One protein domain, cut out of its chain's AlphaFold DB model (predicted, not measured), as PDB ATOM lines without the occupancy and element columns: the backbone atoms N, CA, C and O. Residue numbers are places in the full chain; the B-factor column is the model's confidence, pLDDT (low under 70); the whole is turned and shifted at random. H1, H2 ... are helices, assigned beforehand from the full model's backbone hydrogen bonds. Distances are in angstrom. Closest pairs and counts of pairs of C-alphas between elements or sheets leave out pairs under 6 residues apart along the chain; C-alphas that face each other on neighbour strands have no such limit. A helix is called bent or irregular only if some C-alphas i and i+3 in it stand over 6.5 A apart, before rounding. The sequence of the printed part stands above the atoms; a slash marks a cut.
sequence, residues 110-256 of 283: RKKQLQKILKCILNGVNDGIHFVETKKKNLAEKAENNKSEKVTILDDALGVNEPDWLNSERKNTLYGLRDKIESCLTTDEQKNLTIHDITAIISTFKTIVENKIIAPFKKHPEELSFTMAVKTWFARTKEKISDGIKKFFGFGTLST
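What this domain is: This is residues 110 to 256 of the 283 residues of the protein "VPS9 domain-containing protein" of Gammaproteobacteria bacterium RIFCSPHIGHO2_12_FULL_43_28 (UniProt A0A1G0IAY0). Look for a bundle, helices lying side by side: H1, H6 and H7 are three long rods, and the shorter H2 and H4, nearly end to end, make a fourth rod along H1 and H6. The link from 159 to 173, which holds the small H3, loops out between H2 and H4, and H5 sits at the end of the bundle where H1 begins. The 147 printed residues have seven named helices, H1 to H7 in chain order, and no named strand; the class is all helix. The whole is compact, with a radius of gyration of the C-alphas of 16.7 A, and flat, spanning 51 by 41 by 20 A.

How they stand to each other: Begin with the longest helix, H1, residues 110 to 141. It touches H7, residues 221 to 248, closest at the C-alphas of Gly 124 and Thr 237, 5.6 A; they run opposite ways at a shallow tilt of 10 degrees. With residues 129 to 140 alone it touches H2, residues 147 to 158, in a helical hairpin, closest at C-alphas 136 and 151, 6.0 A. With residues 115 to 129 alone it touches H4, residues 174 to 186, closest at C-alphas 122 and 178, 6.3 A. H2 and H4 only just touch, only at their ends, with 3 pairs of C-alphas within 8 A. Now find H6, residues 195 to 217, which with H1 is a hub, each touching four helices. H6 and H7 form a helical hairpin, closest at C-alphas 214 and 227, 5.8 A. H6 touches H2 closest at C-alphas 157 and 212, 5.2 A. H3, residues 167 to 170, and H5, residues 188 to 192, are each close to H4 but not clearly touching: C-alphas 170 and 176 are 5.0 A apart, C-alphas 184 and 190 6.1 A. In H1, H2 and H4 every O i to N i+4 pair is within hydrogen-bond range; H6 has 15 of 19, H7 22 of 24, and H5 0 of 1 with 2 of 2 O i to N i+3 pairs; H3 is too short for an O i to N i+4 pair.

Where its parts are: Find C-alpha 110 at (269.495, 390.710, 287.806); from there H1 runs 47.0 A to C-alpha 141 at (248.433, 349.334, 280.377). H6 is 32.0 A long and only just irregular, with C-alphas 212 and 215 6.7 A apart. H7, irregular with C-alphas 222 and 225 7.6 A apart, runs 40.3 A to C-alpha 248 at (273.971, 385.650, 284.148). H4 measures 18.3 A, H2 16.5 A, H5 8.9 A and H3 5.4 A.

The domain as a whole: The C-alphas farthest apart are those of Ala 143 and Leu 254, 53.4 A. The printed part has no cut, and no link is long. Mean pLDDT of the printed part is 80.3; look for values under 70 at, among others, residues 162 to 169, 187 to 193 and 243 to 256.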
ATOM      1  N   ARG A 110     269.122 391.952 287.109       69.06
ATOM      2  CA  ARG A 110     269.495 390.710 287.806       69.06
ATOM      3  C   ARG A 110     268.253 389.895 288.159       69.06
ATOM      4  O   ARG A 110     268.193 388.705 287.854       69.06
ATOM      5  N   LYS A 111     267.224 390.536 288.712       72.81
ATOM      6  CA  LYS A 111     265.940 389.906 289.041       72.81
ATOM      7  C   LYS A 111     265.262 389.302 287.809       72.81
ATOM      8  O   LYS A 111     264.933 388.114 287.820       72.81
ATOM      9  N   LYS A 112     265.124 390.060 286.715       75.88
ATOM     10  CA  LYS A 112     264.555 389.567 285.443       75.88
ATOM     11  C   LYS A 112     265.322 388.356 284.909       75.88
ATOM     12  O   LYS A 112     264.722 387.423 284.373       75.88
ATOM     13  N   GLN A 113     266.646 388.337 285.038       73.44
ATOM     14  CA  GLN A 113     267.460 387.207 284.594       73.44
ATOM     15  C   GLN A 113     267.319 385.978 285.499       73.44
ATOM     16  O   GLN A 113     267.149 384.872 284.982       73.44
ATOM     17  N   LEU A 114     267.304 386.145 286.823       76.12
ATOM     18  CA  LEU A 114     267.036 385.044 287.758       76.12
ATOM     19  C   LEU A 114     265.643 384.443 287.519       76.12
ATOM     20  O   LEU A 114     265.499 383.221 287.491       76.12
ATOM     21  N   GLN A 115     264.640 385.274 287.225       81.69
ATOM     22  CA  GLN A 115     263.312 384.816 286.809       81.69
ATOM     23  C   GLN A 115     263.350 384.018 285.496       81.69
ATOM     24  O   GLN A 115     262.668 382.999 285.377       81.69
ATOM     25  N   LYS A 116     264.156 384.427 284.506       81.94
ATOM     26  CA  LYS A 116     264.355 383.645 283.268       81.94
ATOM     27  C   LYS A 116     264.977 382.276 283.561       81.94
ATOM     28  O   LYS A 116     264.531 381.281 282.989       81.94
ATOM     29  N   ILE A 117     265.962 382.206 284.461       82.50
ATOM     30  CA  ILE A 117     266.572 380.936 284.888       82.50
ATOM     31  C   ILE A 117     265.533 380.059 285.594       82.50
ATOM     32  O   ILE A 117     265.393 378.893 285.232       82.50
ATOM     33  N   LEU A 118     264.756 380.609 286.532       87.25
ATOM     34  CA  LEU A 118     263.672 379.876 287.197       87.25
ATOM     35  C   LEU A 118     262.657 379.313 286.210       87.25
ATOM     36  O   LEU A 118     262.306 378.145 286.320       87.25
ATOM     37  N   LYS A 119     262.221 380.095 285.216       89.38
ATOM     38  CA  LYS A 119     261.309 379.615 284.165       89.38
ATOM     39  C   LYS A 119     261.916 378.463 283.361       89.38
ATOM     40  O   LYS A 119     261.217 377.517 283.013       89.38
ATOM     41  N   CYS A 120     263.221 378.504 283.091       88.69
ATOM     42  CA  CYS A 120     263.919 377.393 282.445       88.69
ATOM     43  C   CYS A 120     263.915 376.130 283.321       88.69
ATOM     44  O   CYS A 120     263.634 375.042 282.815       88.69
ATOM     45  N   ILE A 121     264.167 376.277 284.626       90.62
ATOM     46  CA  ILE A 121     264.083 375.166 285.583       90.62
ATOM     47  C   ILE A 121     262.650 374.628 285.648       90.62
ATOM     48  O   ILE A 121     262.475 373.416 285.579       90.62
ATOM     49  N   LEU A 122     261.640 375.501 285.719       93.12
ATOM     50  CA  LEU A 122     260.221 375.134 285.760       93.12
ATOM     51  C   LEU A 122     259.821 374.283 284.554       93.12
ATOM     52  O   LEU A 122     259.230 373.224 284.723       93.12
ATOM     53  N   ASN A 123     260.207 374.704 283.347       94.12
ATOM     54  CA  ASN A 123     259.976 373.918 282.134       94.12
ATOM     55  C   ASN A 123     260.648 372.545 282.225       94.12
ATOM     56  O   ASN A 123     260.032 371.535 281.906       94.12
ATOM     57  N   GLY A 124     261.883 372.506 282.733       92.81
ATOM     58  CA  GLY A 124     262.578 371.264 283.034       92.81
ATOM     59  C   GLY A 124     261.771 370.358 283.961       92.81
ATOM     60  O   GLY A 124     261.534 369.209 283.618       92.81
ATOM     61  N   VAL A 125     261.313 370.870 285.104       95.06
ATOM     62  CA  VAL A 125     260.505 370.119 286.080       95.06
ATOM     63  C   VAL A 125     259.203 369.611 285.456       95.06
ATOM     64  O   VAL A 125     258.887 368.436 285.622       95.06
ATOM     65  N   ASN A 126     258.496 370.445 284.690       95.38
ATOM     66  CA  ASN A 126     257.257 370.070 284.002       95.38
ATOM     67  C   ASN A 126     257.474 368.956 282.967       95.38
ATOM     68  O   ASN A 126     256.703 367.997 282.936       95.38
ATOM     69  N   ASP A 127     258.557 369.020 282.185       93.38
ATOM     70  CA  ASP A 127     258.948 367.930 281.283       93.38
ATOM     71  C   ASP A 127     259.189 366.626 282.067       93.38
ATOM     72  O   ASP A 127     258.799 365.543 281.629       93.38
ATOM     73  N   GLY A 128     259.806 366.724 283.250       92.62
ATOM     74  CA  GLY A 128     260.049 365.592 284.147       92.62
ATOM     75  C   GLY A 128     258.769 364.976 284.705       92.62
ATOM     76  O   GLY A 128     258.635 363.753 284.699       92.62
ATOM     77  N   ILE A 129     257.820 365.810 285.136       95.31
ATOM     78  CA  ILE A 129     256.483 365.385 285.577       95.31
ATOM     79  C   ILE A 129     255.799 364.607 284.454       95.31
ATOM     80  O   ILE A 129     255.429 363.452 284.650       95.31
ATOM     81  N   HIS A 130     255.734 365.187 283.253       94.50
ATOM     82  CA  HIS A 130     255.132 364.535 282.091       94.50
ATOM     83  C   HIS A 130     255.813 363.194 281.767       94.50
ATOM     84  O   HIS A 130     255.150 362.208 281.434       94.50
ATOM     85  N   PHE A 131     257.144 363.123 281.883       90.12
ATOM     86  CA  PHE A 131     257.909 361.897 281.654       90.12
ATOM     87  C   PHE A 131     257.531 360.781 282.642       90.12
ATOM     88  O   PHE A 131     257.326 359.629 282.246       90.12
ATOM     89  N   VAL A 132     257.411 361.132 283.922       93.12
ATOM     90  CA  VAL A 132     257.049 360.217 285.011       93.12
ATOM     91  C   VAL A 132     255.591 359.765 284.892       93.12
ATOM     92  O   VAL A 132     255.319 358.564 284.945       93.12
ATOM     93  N   GLU A 133     254.663 360.686 284.634       93.81
ATOM     94  CA  GLU A 133     253.241 360.389 284.412       93.81
ATOM     95  C   GLU A 133     253.028 359.474 283.198       93.81
ATOM     96  O   GLU A 133     252.286 358.491 283.275       93.81
ATOM     97  N   THR A 134     253.735 359.729 282.092       92.69
ATOM     98  CA  THR A 134     253.674 358.882 280.889       92.69
ATOM     99  C   THR A 134     254.135 357.458 281.196       92.69
ATOM    100  O   THR A 134     253.484 356.490 280.796       92.69
ATOM    101  N   LYS A 135     255.235 357.293 281.945       92.31
ATOM    102  CA  LYS A 135     255.701 355.960 282.354       92.31
ATOM    103  C   LYS A 135     254.693 355.275 283.274       92.31
ATOM    104  O   LYS A 135     254.429 354.091 283.070       92.31
ATOM    105  N   LYS A 136     254.092 355.997 284.224       91.12
ATOM    106  CA  LYS A 136     253.039 355.467 285.106       91.12
ATOM    107  C   LYS A 136     251.843 354.951 284.299       91.12
ATOM    108  O   LYS A 136     251.392 353.830 284.532       91.12
ATOM    109  N   LYS A 137     251.382 355.713 283.303       89.00
ATOM    110  CA  LYS A 137     250.301 355.294 282.396       89.00
ATOM    111  C   LYS A 137     250.673 354.035 281.603       89.00
ATOM    112  O   LYS A 137     249.914 353.073 281.594       89.00
ATOM    113  N   ASN A 138     251.877 353.985 281.035       89.06
ATOM    114  CA  ASN A 138     252.351 352.814 280.287       89.06
ATOM    115  C   ASN A 138     252.465 351.552 281.162       89.06
ATOM    116  O   ASN A 138     252.184 350.448 280.698       89.06
ATOM    117  N   LEU A 139     252.862 351.703 282.431       87.94
ATOM    118  CA  LEU A 139     252.866 350.609 283.405       87.94
ATOM    119  C   LEU A 139     251.442 350.135 283.727       87.94
ATOM    120  O   LEU A 139     251.233 348.942 283.943       87.94
ATOM    121  N   ALA A 140     250.451 351.032 283.738       79.75
ATOM    122  CA  ALA A 140     249.047 350.678 283.951       79.75
ATOM    123  C   ALA A 140     248.488 349.790 282.823       79.75
ATOM    124  O   ALA A 140     247.737 348.859 283.111       79.75
ATOM    125  N   GLU A 141     248.919 350.019 281.584       81.56
ATOM    126  CA  GLU A 141     248.433 349.334 280.377       81.56
ATOM    127  C   GLU A 141     249.110 347.978 280.106       81.56
ATOM    128  O   GLU A 141     248.590 347.170 279.338       81.56
ATOM    129  N   LYS A 142     250.249 347.688 280.751       76.00
ATOM    130  CA  LYS A 142     250.983 346.425 280.582       76.00
ATOM    131  C   LYS A 142     250.885 345.525 281.814       76.00
ATOM    132  O   LYS A 142     250.863 345.988 282.958       76.00
ATOM    133  N   ALA A 143     250.860 344.216 281.574       67.88
ATOM    134  CA  ALA A 143     251.130 343.212 282.596       67.88
ATOM    135  C   ALA A 143     252.654 343.090 282.753       67.88
ATOM    136  O   ALA A 143     253.302 342.327 282.043       67.88
ATOM    137  N   GLU A 144     253.232 343.909 283.632       73.88
ATOM    138  CA  GLU A 144     254.664 343.894 283.947       73.88
ATOM    139  C   GLU A 144     254.924 343.369 285.364       73.88
ATOM    140  O   GLU A 144     254.159 343.625 286.298       73.88
ATOM    141  N   ASN A 145     256.059 342.686 285.532       73.19
ATOM    142  CA  ASN A 145     256.572 342.309 286.845       73.19
ATOM    143  C   ASN A 145     256.881 343.563 287.678       73.19
ATOM    144  O   ASN A 145     257.341 344.579 287.154       73.19
ATOM    145  N   ASN A 146     256.631 343.482 288.987       79.44
ATOM    146  CA  ASN A 146     256.868 344.560 289.957       79.44
ATOM    147  C   ASN A 146     256.161 345.885 289.618       79.44
ATOM    148  O   ASN A 146     256.555 346.946 290.097       79.44
ATOM    149  N   LYS A 147     255.082 345.838 288.826       85.19
ATOM    150  CA  LYS A 147     254.277 347.008 288.447       85.19
ATOM    151  C   LYS A 147     253.881 347.867 289.647       85.19
ATOM    152  O   LYS A 147     254.035 349.079 289.584       85.19
ATOM    153  N   SER A 148     253.397 347.245 290.726       86.31
ATOM    154  CA  SER A 148     252.980 347.974 291.931       86.31
ATOM    155  C   SER A 148     254.138 348.761 292.544       86.31
ATOM    156  O   SER A 148     253.984 349.943 292.814       86.31
ATOM    157  N   GLU A 149     255.307 348.133 292.700       88.25
ATOM    158  CA  GLU A 149     256.505 348.774 293.255       88.25
ATOM    159  C   GLU A 149     256.985 349.931 292.368       88.25
ATOM    160  O   GLU A 149     257.216 351.038 292.853       88.25
ATOM    161  N   LYS A 150     257.059 349.716 291.047       90.25
ATOM    162  CA  LYS A 150     257.446 350.758 290.084       90.25
ATOM    163  C   LYS A 150     256.487 351.947 290.109       90.25
ATOM    164  O   LYS A 150     256.937 353.083 290.018       90.25
ATOM    165  N   VAL A 151     255.180 351.701 290.221       90.12
ATOM    166  CA  VAL A 151     254.174 352.767 290.328       90.12
ATOM    167  C   VAL A 151     254.344 353.544 291.631       90.12
ATOM    168  O   VAL A 151     254.361 354.769 291.576       90.12
ATOM    169  N   THR A 152     254.562 352.872 292.765       90.25
ATOM    170  CA  THR A 152     254.833 353.537 294.050       90.25
ATOM    171  C   THR A 152     256.059 354.446 293.971       90.25
ATOM    172  O   THR A 152     255.973 355.606 294.353       90.25
ATOM    173  N   ILE A 153     257.166 353.983 293.374       91.25
ATOM    174  CA  ILE A 153     258.366 354.813 293.173       91.25
ATOM    175  C   ILE A 153     258.040 356.089 292.377       91.25
ATOM    176  O   ILE A 153     258.517 357.174 292.714       91.25
ATOM    177  N   LEU A 154     257.251 355.973 291.302       93.00
ATOM    178  CA  LEU A 154     256.869 357.124 290.475       93.00
ATOM    179  C   LEU A 154     255.940 358.082 291.233       93.00
ATOM    180  O   LEU A 154     256.108 359.294 291.118       93.00
ATOM    181  N   ASP A 155     255.014 357.559 292.036       91.56
ATOM    182  CA  ASP A 155     254.103 358.361 292.860       91.56
ATOM    183  C   ASP A 155     254.828 359.109 293.980       91.56
ATOM    184  O   ASP A 155     254.536 360.285 294.213       91.56
ATOM    185  N   ASP A 156     255.838 358.493 294.587       89.94
ATOM    186  CA  ASP A 156     256.701 359.122 295.593       89.94
ATOM    187  C   ASP A 156     257.635 360.180 294.980       89.94
ATOM    188  O   ASP A 156     257.982 361.181 295.619       89.94
ATOM    189  N   ALA A 157     258.063 359.985 293.727       91.06
ATOM    190  CA  ALA A 157     258.837 360.979 292.987       91.06
ATOM    191  C   ALA A 157     257.983 362.196 292.595       91.06
ATOM    192  O   ALA A 157     258.467 363.332 292.664       91.06
ATOM    193  N   LEU A 158     256.725 361.971 292.205       91.88
ATOM    194  CA  LEU A 158     255.756 363.031 291.918       91.88
ATOM    195  C   LEU A 158     255.307 363.759 293.188       91.88
ATOM    196  O   LEU A 158     255.162 364.979 293.148       91.88
ATOM    197  N   GLY A 159     255.154 363.037 294.301       86.94
ATOM    198  CA  GLY A 159     254.577 363.543 295.548       86.94
ATOM    199  C   GLY A 159     253.064 363.339 295.648       86.94
ATOM    200  O   GLY A 159     252.399 364.097 296.340       86.94
ATOM    201  N   VAL A 160     252.506 362.344 294.950       81.94
ATOM    202  CA  VAL A 160     251.053 362.055 294.941       81.94
ATOM    203  C   VAL A 160     250.569 361.536 296.299       81.94
ATOM    204  O   VAL A 160     249.425 361.763 296.680       81.94
ATOM    205  N   ASN A 161     251.449 360.854 297.035       70.38
ATOM    206  CA  ASN A 161     251.136 360.250 298.331       70.38
ATOM    207  C   ASN A 161     251.365 361.199 299.516       70.38
ATOM    208  O   ASN A 161     251.064 360.838 300.653       70.38
ATOM    209  N   GLU A 162     251.919 362.389 299.278       67.38
ATOM    210  CA  GLU A 162     252.316 363.300 300.346       67.38
ATOM    211  C   GLU A 162     251.221 364.359 300.584       67.38
ATOM    212  O   GLU A 162     250.909 365.130 299.674       67.38
ATOM    213  N   PRO A 163     250.614 364.419 301.787       63.47
ATOM    214  CA  PRO A 163     249.557 365.381 302.079       63.47
ATOM    215  C   PRO A 163     250.038 366.829 301.956       63.47
ATOM    216  O   PRO A 163     251.161 367.152 302.345       63.47
ATOM    217  N   ASP A 164     249.150 367.734 301.534       59.69
ATOM    218  CA  ASP A 164     249.483 369.147 301.310       59.69
ATOM    219  C   ASP A 164     250.100 369.857 302.530       59.69
ATOM    220  O   ASP A 164     250.898 370.779 302.378       59.69
ATOM    221  N   TRP A 165     249.765 369.408 303.741       62.44
ATOM    222  CA  TRP A 165     250.256 369.963 305.003       62.44
ATOM    223  C   TRP A 165     251.651 369.452 305.411       62.44
ATOM    224  O   TRP A 165     252.281 370.029 306.304       62.44
ATOM    225  N   LEU A 166     252.177 368.410 304.758       59.59
ATOM    226  CA  LEU A 166     253.467 367.785 305.068       59.59
ATOM    227  C   LEU A 166     254.607 368.497 304.316       59.59
ATOM    228  O   LEU A 166     255.287 367.969 303.436       59.59
ATOM    229  N   ASN A 167     254.799 369.765 304.681       59.97
ATOM    230  CA  ASN A 167     255.629 370.738 303.968       59.97
ATOM    231  C   ASN A 167     257.106 370.346 303.779       59.97
ATOM    232  O   ASN A 167     257.766 370.909 302.908       59.97
ATOM    233  N   SER A 168     257.680 369.465 304.602       61.91
ATOM    234  CA  SER A 168     259.100 369.089 304.514       61.91
ATOM    235  C   SER A 168     259.376 368.013 303.469       61.91
ATOM    236  O   SER A 168     260.380 368.105 302.762       61.91
ATOM    237  N   GLU A 169     258.501 367.015 303.362       60.47
ATOM    238  CA  GLU A 169     258.662 365.923 302.399       60.47
ATOM    239  C   GLU A 169     258.244 366.392 301.007       60.47
ATOM    240  O   GLU A 169     259.012 366.206 300.053       60.47
ATOM    241  N   ARG A 170     257.144 367.165 300.919       71.38
ATOM    242  CA  ARG A 170     256.585 367.593 299.627       71.38
ATOM    243  C   ARG A 170     257.582 368.424 298.842       71.38
ATOM    244  O   ARG A 170     257.697 368.279 297.628       71.38
ATOM    245  N   LYS A 171     258.401 369.222 299.533       76.50
ATOM    246  CA  LYS A 171     259.492 370.023 298.944       76.50
ATOM    247  C   LYS A 171     260.526 369.198 298.169       76.50
ATOM    248  O   LYS A 171     261.222 369.762 297.329       76.50
ATOM    249  N   ASN A 172     260.630 367.896 298.428       85.81
ATOM    250  CA  ASN A 172     261.541 366.971 297.756       85.81
ATOM    251  C   ASN A 172     260.802 366.059 296.763       85.81
ATOM    252  O   ASN A 172     261.145 364.885 296.616       85.81
ATOM    253  N   THR A 173     259.788 366.585 296.081       91.94
ATOM    254  CA  THR A 173     259.026 365.904 295.023       91.94
ATOM    255  C   THR A 173     258.960 366.793 293.783       91.94
ATOM    256  O   THR A 173     259.231 367.994 293.865       91.94
ATOM    257  N   LEU A 174     258.626 366.231 292.619       93.81
ATOM    258  CA  LEU A 174     258.496 367.028 291.398       93.81
ATOM    259  C   LEU A 174     257.373 368.071 291.508       93.81
ATOM    260  O   LEU A 174     257.609 369.222 291.137       93.81
ATOM    261  N   TYR A 175     256.203 367.722 292.062       92.50
ATOM    262  CA  TYR A 175     255.132 368.705 292.257       92.50
ATOM    263  C   TYR A 175     255.502 369.756 293.301       92.50
ATOM    264  O   TYR A 175     255.367 370.940 293.022       92.50
ATOM    265  N   GLY A 176     256.059 369.381 294.456       90.19
ATOM    266  CA  GLY A 176     256.447 370.394 295.443       90.19
ATOM    267  C   GLY A 176     257.596 371.295 294.979       90.19
ATOM    268  O   GLY A 176     257.650 372.464 295.361       90.19
ATOM    269  N   LEU A 177     258.492 370.802 294.118       92.50
ATOM    270  CA  LEU A 177     259.493 371.644 293.465       92.50
ATOM    271  C   LEU A 177     258.851 372.611 292.461       92.50
ATOM    272  O   LEU A 177     259.243 373.778 292.431       92.50
ATOM    273  N   ARG A 178     257.877 372.150 291.664       93.12
ATOM    274  CA  ARG A 178     257.091 373.006 290.762       93.12
ATOM    275  C   ARG A 178     256.393 374.111 291.550       93.12
ATOM    276  O   ARG A 178     256.630 375.279 291.261       93.12
ATOM    277  N   ASP A 179     255.646 373.747 292.587       89.00
ATOM    278  CA  ASP A 179     254.886 374.680 293.422       89.00
ATOM    279  C   ASP A 179     255.822 375.720 294.075       89.00
ATOM    280  O   ASP A 179     255.530 376.916 294.090       89.00
ATOM    281  N   LYS A 180     257.016 375.301 294.534       87.75
ATOM    282  CA  LYS A 180     258.047 376.220 295.047       87.75
ATOM    283  C   LYS A 180     258.520 377.212 293.981       87.75
ATOM    284  O   LYS A 180     258.651 378.398 294.272       87.75
ATOM    285  N   ILE A 181     258.816 376.741 292.769       90.06
ATOM    286  CA  ILE A 181     259.278 377.614 291.681       90.06
ATOM    287  C   ILE A 181     258.165 378.583 291.263       90.06
ATOM    288  O   ILE A 181     258.441 379.761 291.049       90.06
ATOM    289  N   GLU A 182     256.920 378.117 291.175       89.81
ATOM    290  CA  GLU A 182     255.754 378.944 290.849       89.81
ATOM    291  C   GLU A 182     255.498 380.010 291.918       89.81
ATOM    292  O   GLU A 182     255.287 381.171 291.565       89.81
ATOM    293  N   SER A 183     255.627 379.670 293.204       85.25
ATOM    294  CA  SER A 183     255.606 380.644 294.304       85.25
ATOM    295  C   SER A 183     256.666 381.726 294.096       85.25
ATOM    296  O   SER A 183     256.330 382.904 294.033       85.25
ATOM    297  N   CYS A 184     257.928 381.344 293.853       82.19
ATOM    298  CA  CYS A 184     259.015 382.296 293.584       82.19
ATOM    299  C   CYS A 184     258.776 383.195 292.352       82.19
ATOM    300  O   CYS A 184     259.425 384.233 292.214       82.19
ATOM    301  N   LEU A 185     257.895 382.791 291.431       82.62
ATOM    302  CA  LEU A 185     257.555 383.550 290.228       82.62
ATOM    303  C   LEU A 185     256.308 384.437 290.387       82.62
ATOM    304  O   LEU A 185     256.178 385.388 289.616       82.62
ATOM    305  N   THR A 186     255.407 384.153 291.332       74.31
ATOM    306  CA  THR A 186     254.056 384.755 291.398       74.31
ATOM    307  C   THR A 186     253.832 385.688 292.584       74.31
ATOM    308  O   THR A 186     253.061 386.636 292.444       74.31
ATOM    309  N   THR A 187     254.485 385.482 293.729       59.78
ATOM    310  CA  THR A 187     254.310 386.347 294.907       59.78
ATOM    311  C   THR A 187     255.172 387.610 294.831       59.78
ATOM    312  O   THR A 187     256.219 387.642 294.182       59.78
ATOM    313  N   ASP A 188     254.790 388.651 295.582       51.06
ATOM    314  CA  ASP A 188     255.638 389.827 295.856       51.06
ATOM    315  C   ASP A 188     257.011 389.460 296.479       51.06
ATOM    316  O   ASP A 188     257.904 390.306 296.569       51.06
ATOM    317  N   GLU A 189     257.234 388.187 296.843       48.88
ATOM    318  CA  GLU A 189     258.545 387.601 297.167       48.88
ATOM    319  C   GLU A 189     259.519 387.576 295.978       48.88
ATOM    320  O   GLU A 189     260.714 387.338 296.174       48.88
ATOM    321  N   GLN A 190     259.072 387.929 294.766       51.19
ATOM    322  CA  GLN A 190     259.964 388.314 293.669       51.19
ATOM    323  C   GLN A 190     261.047 389.318 294.119       51.19
ATOM    324  O   GLN A 190     262.103 389.390 293.490       51.19
ATOM    325  N   LYS A 191     260.797 390.093 295.188       51.38
ATOM    326  CA  LYS A 191     261.716 391.091 295.749       51.38
ATOM    327  C   LYS A 191     263.035 390.519 296.288       51.38
ATOM    328  O   LYS A 191     264.003 391.266 296.311       51.38
ATOM    329  N   ASN A 192     263.117 389.230 296.640       60.62
ATOM    330  CA  ASN A 192     264.290 388.675 297.337       60.62
ATOM    331  C   ASN A 192     264.893 387.416 296.700       60.62
ATOM    332  O   ASN A 192     265.659 386.717 297.358       60.62
ATOM    333  N   LEU A 193     264.577 387.099 295.441       68.19
ATOM    334  CA  LEU A 193     265.150 385.918 294.795       68.19
ATOM    335  C   LEU A 193     266.677 386.043 294.698       68.19
ATOM    336  O   LEU A 193     267.197 386.888 293.967       68.19
ATOM    337  N   THR A 194     267.401 385.178 295.404       71.19
ATOM    338  CA  THR A 194     268.864 385.178 295.407       71.19
ATOM    339  C   THR A 194     269.434 384.045 294.563       71.19
ATOM    340  O   THR A 194     268.781 383.052 294.234       71.19
ATOM    341  N   ILE A 195     270.731 384.135 294.273       69.50
ATOM    342  CA  ILE A 195     271.468 383.026 293.663       69.50
ATOM    343  C   ILE A 195     271.474 381.758 294.538       69.50
ATOM    344  O   ILE A 195     271.539 380.638 294.019       69.50
ATOM    345  N   HIS A 196     271.417 381.916 295.864       72.50
ATOM    346  CA  HIS A 196     271.365 380.786 296.789       72.50
ATOM    347  C   HIS A 196     270.064 380.005 296.613       72.50
ATOM    348  O   HIS A 196     270.105 378.775 296.577       72.50
ATOM    349  N   ASP A 197     268.948 380.697 296.385       78.62
ATOM    350  CA  ASP A 197     267.649 380.068 296.137       78.62
ATOM    351  C   ASP A 197     267.658 379.249 294.846       78.62
ATOM    352  O   ASP A 197     267.255 378.083 294.849       78.62
ATOM    353  N   ILE A 198     268.211 379.804 293.761       80.69
ATOM    354  CA  ILE A 198     268.385 379.085 292.486       80.69
ATOM    355  C   ILE A 198     269.246 377.833 292.674       80.69
ATOM    356  O   ILE A 198     268.901 376.751 292.199       80.69
ATOM    357  N   THR A 199     270.363 377.965 293.387       80.31
ATOM    358  CA  THR A 199     271.289 376.852 293.637       80.31
ATOM    359  C   THR A 199     270.615 375.754 294.458       80.31
ATOM    360  O   THR A 199     270.752 374.571 294.136       80.31
ATOM    361  N   ALA A 200     269.839 376.132 295.476       82.81
ATOM    362  CA  ALA A 200     269.067 375.201 296.285       82.81
ATOM    363  C   ALA A 200     268.014 374.466 295.442       82.81
ATOM    364  O   ALA A 200     267.939 373.243 295.509       82.81
ATOM    365  N   ILE A 201     267.264 375.176 294.591       87.44
ATOM    366  CA  ILE A 201     266.273 374.592 293.669       87.44
ATOM    367  C   ILE A 201     266.931 373.580 292.720       87.44
ATOM    368  O   ILE A 201     266.439 372.461 292.580       87.44
ATOM    369  N   ILE A 202     268.068 373.925 292.107       86.75
ATOM    370  CA  ILE A 202     268.807 373.015 291.214       86.75
ATOM    371  C   ILE A 202     269.295 371.777 291.972       86.75
ATOM    372  O   ILE A 202     269.232 370.661 291.449       86.75
ATOM    373  N   SER A 203     269.776 371.957 293.204       87.88
ATOM    374  CA  SER A 203     270.217 370.848 294.047       87.88
ATOM    375  C   SER A 203     269.056 369.923 294.410       87.88
ATOM    376  O   SER A 203     269.185 368.712 294.261       87.88
ATOM    377  N   THR A 204     267.909 370.471 294.825       90.00
ATOM    378  CA  THR A 204     266.691 369.693 295.101       90.00
ATOM    379  C   THR A 204     266.249 368.925 293.863       90.00
ATOM    380  O   THR A 204     266.000 367.724 293.944       90.00
ATOM    381  N   PHE A 205     266.242 369.570 292.695       92.56
ATOM    382  CA  PHE A 205     265.883 368.916 291.443       92.56
ATOM    383  C   PHE A 205     266.797 367.729 291.125       92.56
ATOM    384  O   PHE A 205     266.328 366.636 290.808       92.56
ATOM    385  N   LYS A 206     268.114 367.917 291.277       91.75
ATOM    386  CA  LYS A 206     269.105 366.848 291.121       91.75
ATOM    387  C   LYS A 206     268.843 365.690 292.072       91.75
ATOM    388  O   LYS A 206     268.834 364.547 291.623       91.75
ATOM    389  N   THR A 207     268.603 365.982 293.343       91.81
ATOM    390  CA  THR A 207     268.298 364.971 294.357       91.81
ATOM    391  C   THR A 207     267.052 364.170 293.992       91.81
ATOM    392  O   THR A 207     267.094 362.945 294.057       91.81
ATOM    393  N   ILE A 208     265.972 364.824 293.554       92.94
ATOM    394  CA  ILE A 208     264.741 364.139 293.134       92.94
ATOM    395  C   ILE A 208     265.037 363.180 291.977       92.94
ATOM    396  O   ILE A 208     264.738 361.990 292.061       92.94
ATOM    397  N   VAL A 209     265.685 363.664 290.916       92.88
ATOM    398  CA  VAL A 209     265.955 362.844 289.727       92.88
ATOM    399  C   VAL A 209     266.897 361.681 290.042       92.88
ATOM    400  O   VAL A 209     266.649 360.549 289.626       92.88
ATOM    401  N   GLU A 210     267.979 361.926 290.777       92.88
ATOM    402  CA  GLU A 210     268.985 360.899 291.055       92.88
ATOM    403  C   GLU A 210     268.490 359.874 292.081       92.88
ATOM    404  O   GLU A 210     268.648 358.672 291.852       92.88
ATOM    405  N   ASN A 211     267.844 360.323 293.160       92.94
ATOM    406  CA  ASN A 211     267.530 359.470 294.307       92.94
ATOM    407  C   ASN A 211     266.096 358.942 294.306       92.94
ATOM    408  O   ASN A 211     265.894 357.823 294.769       92.94
ATOM    409  N   LYS A 212     265.117 359.699 293.794       90.81
ATOM    410  CA  LYS A 212     263.715 359.247 293.737       90.81
ATOM    411  C   LYS A 212     263.349 358.574 292.410       90.81
ATOM    412  O   LYS A 212     262.412 357.791 292.384       90.81
ATOM    413  N   ILE A 213     264.093 358.819 291.324       91.88
ATOM    414  CA  ILE A 213     263.796 358.226 290.005       91.88
ATOM    415  C   ILE A 213     264.892 357.252 289.561       91.88
ATOM    416  O   ILE A 213     264.645 356.059 289.413       91.88
ATOM    417  N   ILE A 214     266.127 357.717 289.350       92.62
ATOM    418  CA  ILE A 214     267.173 356.887 288.731       92.62
ATOM    419  C   ILE A 214     267.613 355.742 289.650       92.62
ATOM    420  O   ILE A 214     267.718 354.605 289.189       92.62
ATOM    421  N   ALA A 215     267.936 356.018 290.916       92.94
ATOM    422  CA  ALA A 215     268.470 355.002 291.823       92.94
ATOM    423  C   ALA A 215     267.491 353.842 292.092       92.94
ATOM    424  O   ALA A 215     267.937 352.696 292.011       92.94
ATOM    425  N   PRO A 216     266.185 354.077 292.326       91.81
ATOM    426  CA  PRO A 216     265.222 352.990 292.473       91.81
ATOM    427  C   PRO A 216     265.062 352.180 291.179       91.81
ATOM    428  O   PRO A 216     265.173 350.957 291.204       91.81
ATOM    429  N   PHE A 217     264.936 352.847 290.026       89.62
ATOM    430  CA  PHE A 217     264.757 352.166 288.739       89.62
ATOM    431  C   PHE A 217     265.994 351.391 288.257       89.62
ATOM    432  O   PHE A 217     265.860 350.470 287.458       89.62
ATOM    433  N   LYS A 218     267.198 351.674 288.775       88.88
ATOM    434  CA  LYS A 218     268.396 350.851 288.510       88.88
ATOM    435  C   LYS A 218     268.273 349.411 289.015       88.88
ATOM    436  O   LYS A 218     269.001 348.555 288.522       88.88
ATOM    437  N   LYS A 219     267.397 349.141 289.989       89.31
ATOM    438  CA  LYS A 219     267.144 347.785 290.502       89.31
ATOM    439  C   LYS A 219     266.318 346.926 289.537       89.31
ATOM    440  O   LYS A 219     266.196 345.728 289.761       89.31
ATOM    441  N   HIS A 220     265.795 347.531 288.468       87.06
ATOM    442  CA  HIS A 220     264.951 346.908 287.453       87.06
ATOM    443  C   HIS A 220     265.680 346.947 286.095       87.06
ATOM    444  O   HIS A 220     265.575 347.940 285.373       87.06
ATOM    445  N   PRO A 221     266.481 345.923 285.734       86.25
ATOM    446  CA  PRO A 221     267.285 345.925 284.506       86.25
ATOM    447  C   PRO A 221     266.472 346.134 283.220       86.25
ATOM    448  O   PRO A 221     266.962 346.739 282.267       86.25
ATOM    449  N   GLU A 222     265.219 345.687 283.200       86.50
ATOM    450  CA  GLU A 222     264.269 345.891 282.104       86.50
ATOM    451  C   GLU A 222     263.893 347.369 281.886       86.50
ATOM    452  O   GLU A 222     263.430 347.744 280.813       86.50
ATOM    453  N   GLU A 223     264.160 348.233 282.870       88.69
ATOM    454  CA  GLU A 223     263.923 349.681 282.833       88.69
ATOM    455  C   GLU A 223     265.156 350.490 282.402       88.69
ATOM    456  O   GLU A 223     265.210 351.718 282.552       88.69
ATOM    457  N   LEU A 224     266.174 349.836 281.834       88.44
ATOM    458  CA  LEU A 224     267.383 350.510 281.359       88.44
ATOM    459  C   LEU A 224     267.066 351.629 280.352       88.44
ATOM    460  O   LEU A 224     267.645 352.713 280.427       88.44
ATOM    461  N   SER A 225     266.122 351.400 279.437       88.88
ATOM    462  CA  SER A 225     265.709 352.399 278.442       88.88
ATOM    463  C   SER A 225     265.082 353.634 279.099       88.88
ATOM    464  O   SER A 225     265.449 354.763 278.764       88.88
ATOM    465  N   PHE A 226     264.210 353.434 280.092       90.88
ATOM    466  CA  PHE A 226     263.597 354.508 280.870       90.88
ATOM    467  C   PHE A 226     264.652 355.298 281.651       90.88
ATOM    468  O   PHE A 226     264.733 356.520 281.520       90.88
ATOM    469  N   THR A 227     265.528 354.622 282.400       90.69
ATOM    470  CA  THR A 227     266.579 355.300 283.182       90.69
ATOM    471  C   THR A 227     267.558 356.085 282.306       90.69
ATOM    472  O   THR A 227     268.007 357.164 282.703       90.69
ATOM    473  N   MET A 228     267.879 355.598 281.104       92.00
ATOM    474  CA  MET A 228     268.700 356.325 280.128       92.00
ATOM    475  C   MET A 228     267.982 357.550 279.558       92.00
ATOM    476  O   MET A 228     268.599 358.608 279.400       92.00
ATOM    477  N   ALA A 229     266.680 357.448 279.299       92.38
ATOM    478  CA  ALA A 229     265.879 358.574 278.841       92.38
ATOM    479  C   ALA A 229     265.763 359.672 279.917       92.38
ATOM    480  O   ALA A 229     266.009 360.838 279.603       92.38
ATOM    481  N   VAL A 230     265.547 359.309 281.190       92.19
ATOM    482  CA  VAL A 230     265.588 360.260 282.323       92.19
ATOM    483  C   VAL A 230     266.951 360.950 282.403       92.19
ATOM    484  O   VAL A 230     267.027 362.175 282.475       92.19
ATOM    485  N   LYS A 231     268.058 360.202 282.336       91.62
ATOM    486  CA  LYS A 231     269.407 360.802 282.353       91.62
ATOM    487  C   LYS A 231     269.615 361.790 281.207       91.62
ATOM    488  O   LYS A 231     270.199 362.849 281.421       91.62
ATOM    489  N   THR A 232     269.138 361.453 280.011       92.62
ATOM    490  CA  THR A 232     269.287 362.287 278.813       92.62
ATOM    491  C   THR A 232     268.485 363.580 278.931       92.62
ATOM    492  O   THR A 232     269.025 364.662 278.695       92.62
ATOM    493  N   TRP A 233     267.218 363.495 279.339       93.25
ATOM    494  CA  TRP A 233     266.384 364.669 279.605       93.25
ATOM    495  C   TRP A 233     267.008 365.559 280.687       93.25
ATOM    496  O   TRP A 233     267.137 366.773 280.498       93.25
ATOM    497  N   PHE A 234     267.473 364.966 281.786       91.50
ATOM    498  CA  PHE A 234     268.049 365.728 282.884       91.50
ATOM    499  C   PHE A 234     269.370 366.404 282.492       91.50
ATOM    500  O   PHE A 234     269.615 367.547 282.873       91.50
ATOM    501  N   ALA A 235     270.201 365.742 281.680       87.62
ATOM    502  CA  ALA A 235     271.420 366.329 281.131       87.62
ATOM    503  C   ALA A 235     271.122 367.536 280.225       87.62
ATOM    504  O   ALA A 235     271.709 368.598 280.425       87.62
ATOM    505  N   ARG A 236     270.156 367.415 279.302       87.25
ATOM    506  CA  ARG A 236     269.716 368.526 278.433       87.25
ATOM    507  C   ARG A 236     269.153 369.696 279.237       87.25
ATOM    508  O   ARG A 236     269.407 370.854 278.927       87.25
ATOM    509  N   THR A 237     268.399 369.398 280.291       86.31
ATOM    510  CA  THR A 237     267.843 370.416 281.186       86.31
ATOM    511  C   THR A 237     268.951 371.138 281.953       86.31
ATOM    512  O   THR A 237     268.973 372.367 281.988       86.31
ATOM    513  N   LYS A 238     269.932 370.401 282.490       84.00
ATOM    514  CA  LYS A 238     271.129 370.975 283.127       84.00
ATOM    515  C   LYS A 238     271.927 371.867 282.184       84.00
ATOM    516  O   LYS A 238     272.414 372.899 282.629       84.00
ATOM    517  N   GLU A 239     272.070 371.484 280.919       82.00
ATOM    518  CA  GLU A 239     272.770 372.284 279.910       82.00
ATOM    519  C   GLU A 239     272.067 373.627 279.682       82.00
ATOM    520  O   GLU A 239     272.691 374.673 279.845       82.00
ATOM    521  N   LYS A 240     270.746 373.619 279.465       78.81
ATOM    522  CA  LYS A 240     269.945 374.849 279.321       78.81
ATOM    523  C   LYS A 240     270.016 375.749 280.561       78.81
ATOM    524  O   LYS A 240     270.184 376.961 280.435       78.81
ATOM    525  N   ILE A 241     269.924 375.161 281.758       77.25
ATOM    526  CA  ILE A 241     270.069 375.895 283.025       77.25
ATOM    527  C   ILE A 241     271.479 376.486 283.134       77.25
ATOM    528  O   ILE A 241     271.634 377.660 283.465       77.25
ATOM    529  N   SER A 242     272.507 375.693 282.828       73.31
ATOM    530  CA  SER A 242     273.908 376.113 282.834       73.31
ATOM    531  C   SER A 242     274.144 377.274 281.874       73.31
ATOM    532  O   SER A 242     274.832 378.217 282.242       73.31
ATOM    533  N   ASP A 243     273.585 377.248 280.670       68.50
ATOM    534  CA  ASP A 243     273.730 378.347 279.715       68.50
ATOM    535  C   ASP A 243     273.037 379.622 280.203       68.50
ATOM    536  O   ASP A 243     273.586 380.714 280.051       68.50
ATOM    537  N   GLY A 244     271.887 379.495 280.872       65.69
ATOM    538  CA  GLY A 244     271.240 380.610 281.568       65.69
ATOM    539  C   GLY A 244     272.111 381.198 282.683       65.69
ATOM    540  O   GLY A 244     272.294 382.411 282.749       65.69
ATOM    541  N   ILE A 245     272.709 380.342 283.516       66.94
ATOM    542  CA  ILE A 245     273.613 380.741 284.606       66.94
ATOM    543  C   ILE A 245     274.900 381.373 284.060       66.94
ATOM    544  O   ILE A 245     275.357 382.386 284.577       66.94
ATOM    545  N   LYS A 246     275.496 380.812 283.005       63.53
ATOM    546  CA  LYS A 246     276.709 381.362 282.385       63.53
ATOM    547  C   LYS A 246     276.463 382.741 281.791       63.53
ATOM    548  O   LYS A 246     277.319 383.601 281.948       63.53
ATOM    549  N   LYS A 247     275.312 382.952 281.145       61.34
ATOM    550  CA  LYS A 247     274.898 384.280 280.672       61.34
ATOM    551  C   LYS A 247     274.728 385.262 281.831       61.34
ATOM    552  O   LYS A 247     275.171 386.390 281.715       61.34
ATOM    553  N   PHE A 248     274.152 384.820 282.950       57.62
ATOM    554  CA  PHE A 248     273.971 385.650 284.148       57.62
ATOM    555  C   PHE A 248     275.291 386.087 284.798       57.62
ATOM    556  O   PHE A 248     275.408 387.209 285.269       57.62
ATOM    557  N   PHE A 249     276.287 385.204 284.830       54.25
ATOM    558  CA  PHE A 249     277.581 385.476 285.464       54.25
ATOM    559  C   PHE A 249     278.686 385.913 284.495       54.25
ATOM    560  O   PHE A 249     279.848 385.962 284.889       54.25
ATOM    561  N   GLY A 250     278.371 386.150 283.219       47.69
ATOM    562  CA  GLY A 250     279.386 386.512 282.225       47.69
ATOM    563  C   GLY A 250     280.425 385.412 281.951       47.69
ATOM    564  O   GLY A 250     281.471 385.677 281.368       47.69
ATOM    565  N   PHE A 251     280.155 384.144 282.287       42.16
ATOM    566  CA  PHE A 251     281.077 383.021 282.030       42.16
ATOM    567  C   PHE A 251     281.191 382.634 280.543       42.16
ATOM    568  O   PHE A 251     281.762 381.595 280.211       42.16
ATOM    569  N   GLY A 252     280.635 383.450 279.645       35.09
ATOM    570  CA  GLY A 252     280.630 383.248 278.199       35.09
ATOM    571  C   GLY A 252     281.885 383.718 277.457       35.09
ATOM    572  O   GLY A 252     282.006 383.390 276.283       35.09
ATOM    573  N   THR A 253     282.825 384.432 278.087       36.03
ATOM    574  CA  THR A 253     284.040 384.939 277.404       36.03
ATOM    575  C   THR A 253     285.360 384.391 277.940       36.03
ATOM    576  O   THR A 253     286.388 384.552 277.287       36.03
ATOM    577  N   LEU A 254     285.367 383.664 279.060       29.09
ATOM    578  CA  LEU A 254     286.584 383.033 279.570       29.09
ATOM    579  C   LEU A 254     286.493 381.514 279.458       29.09
ATOM    580  O   LEU A 254     285.974 380.797 280.314       29.09
ATOM    581  N   SER A 255     287.064 381.039 278.352       30.22
ATOM    582  CA  SER A 255     287.698 379.730 278.267       30.22
ATOM    583  C   SER A 255     288.400 379.383 279.586       30.22
ATOM    584  O   SER A 255     289.070 380.220 280.185       30.22
ATOM    585  N   THR A 256     288.280 378.115 279.979       33.19
ATOM    586  CA  THR A 256     288.877 377.439 281.144       33.19
ATOM    587  C   THR A 256     288.114 377.521 282.474       33.19
ATOM    588  O   THR A 256     288.398 378.283 283.390       33.19
TER     589      THR A 256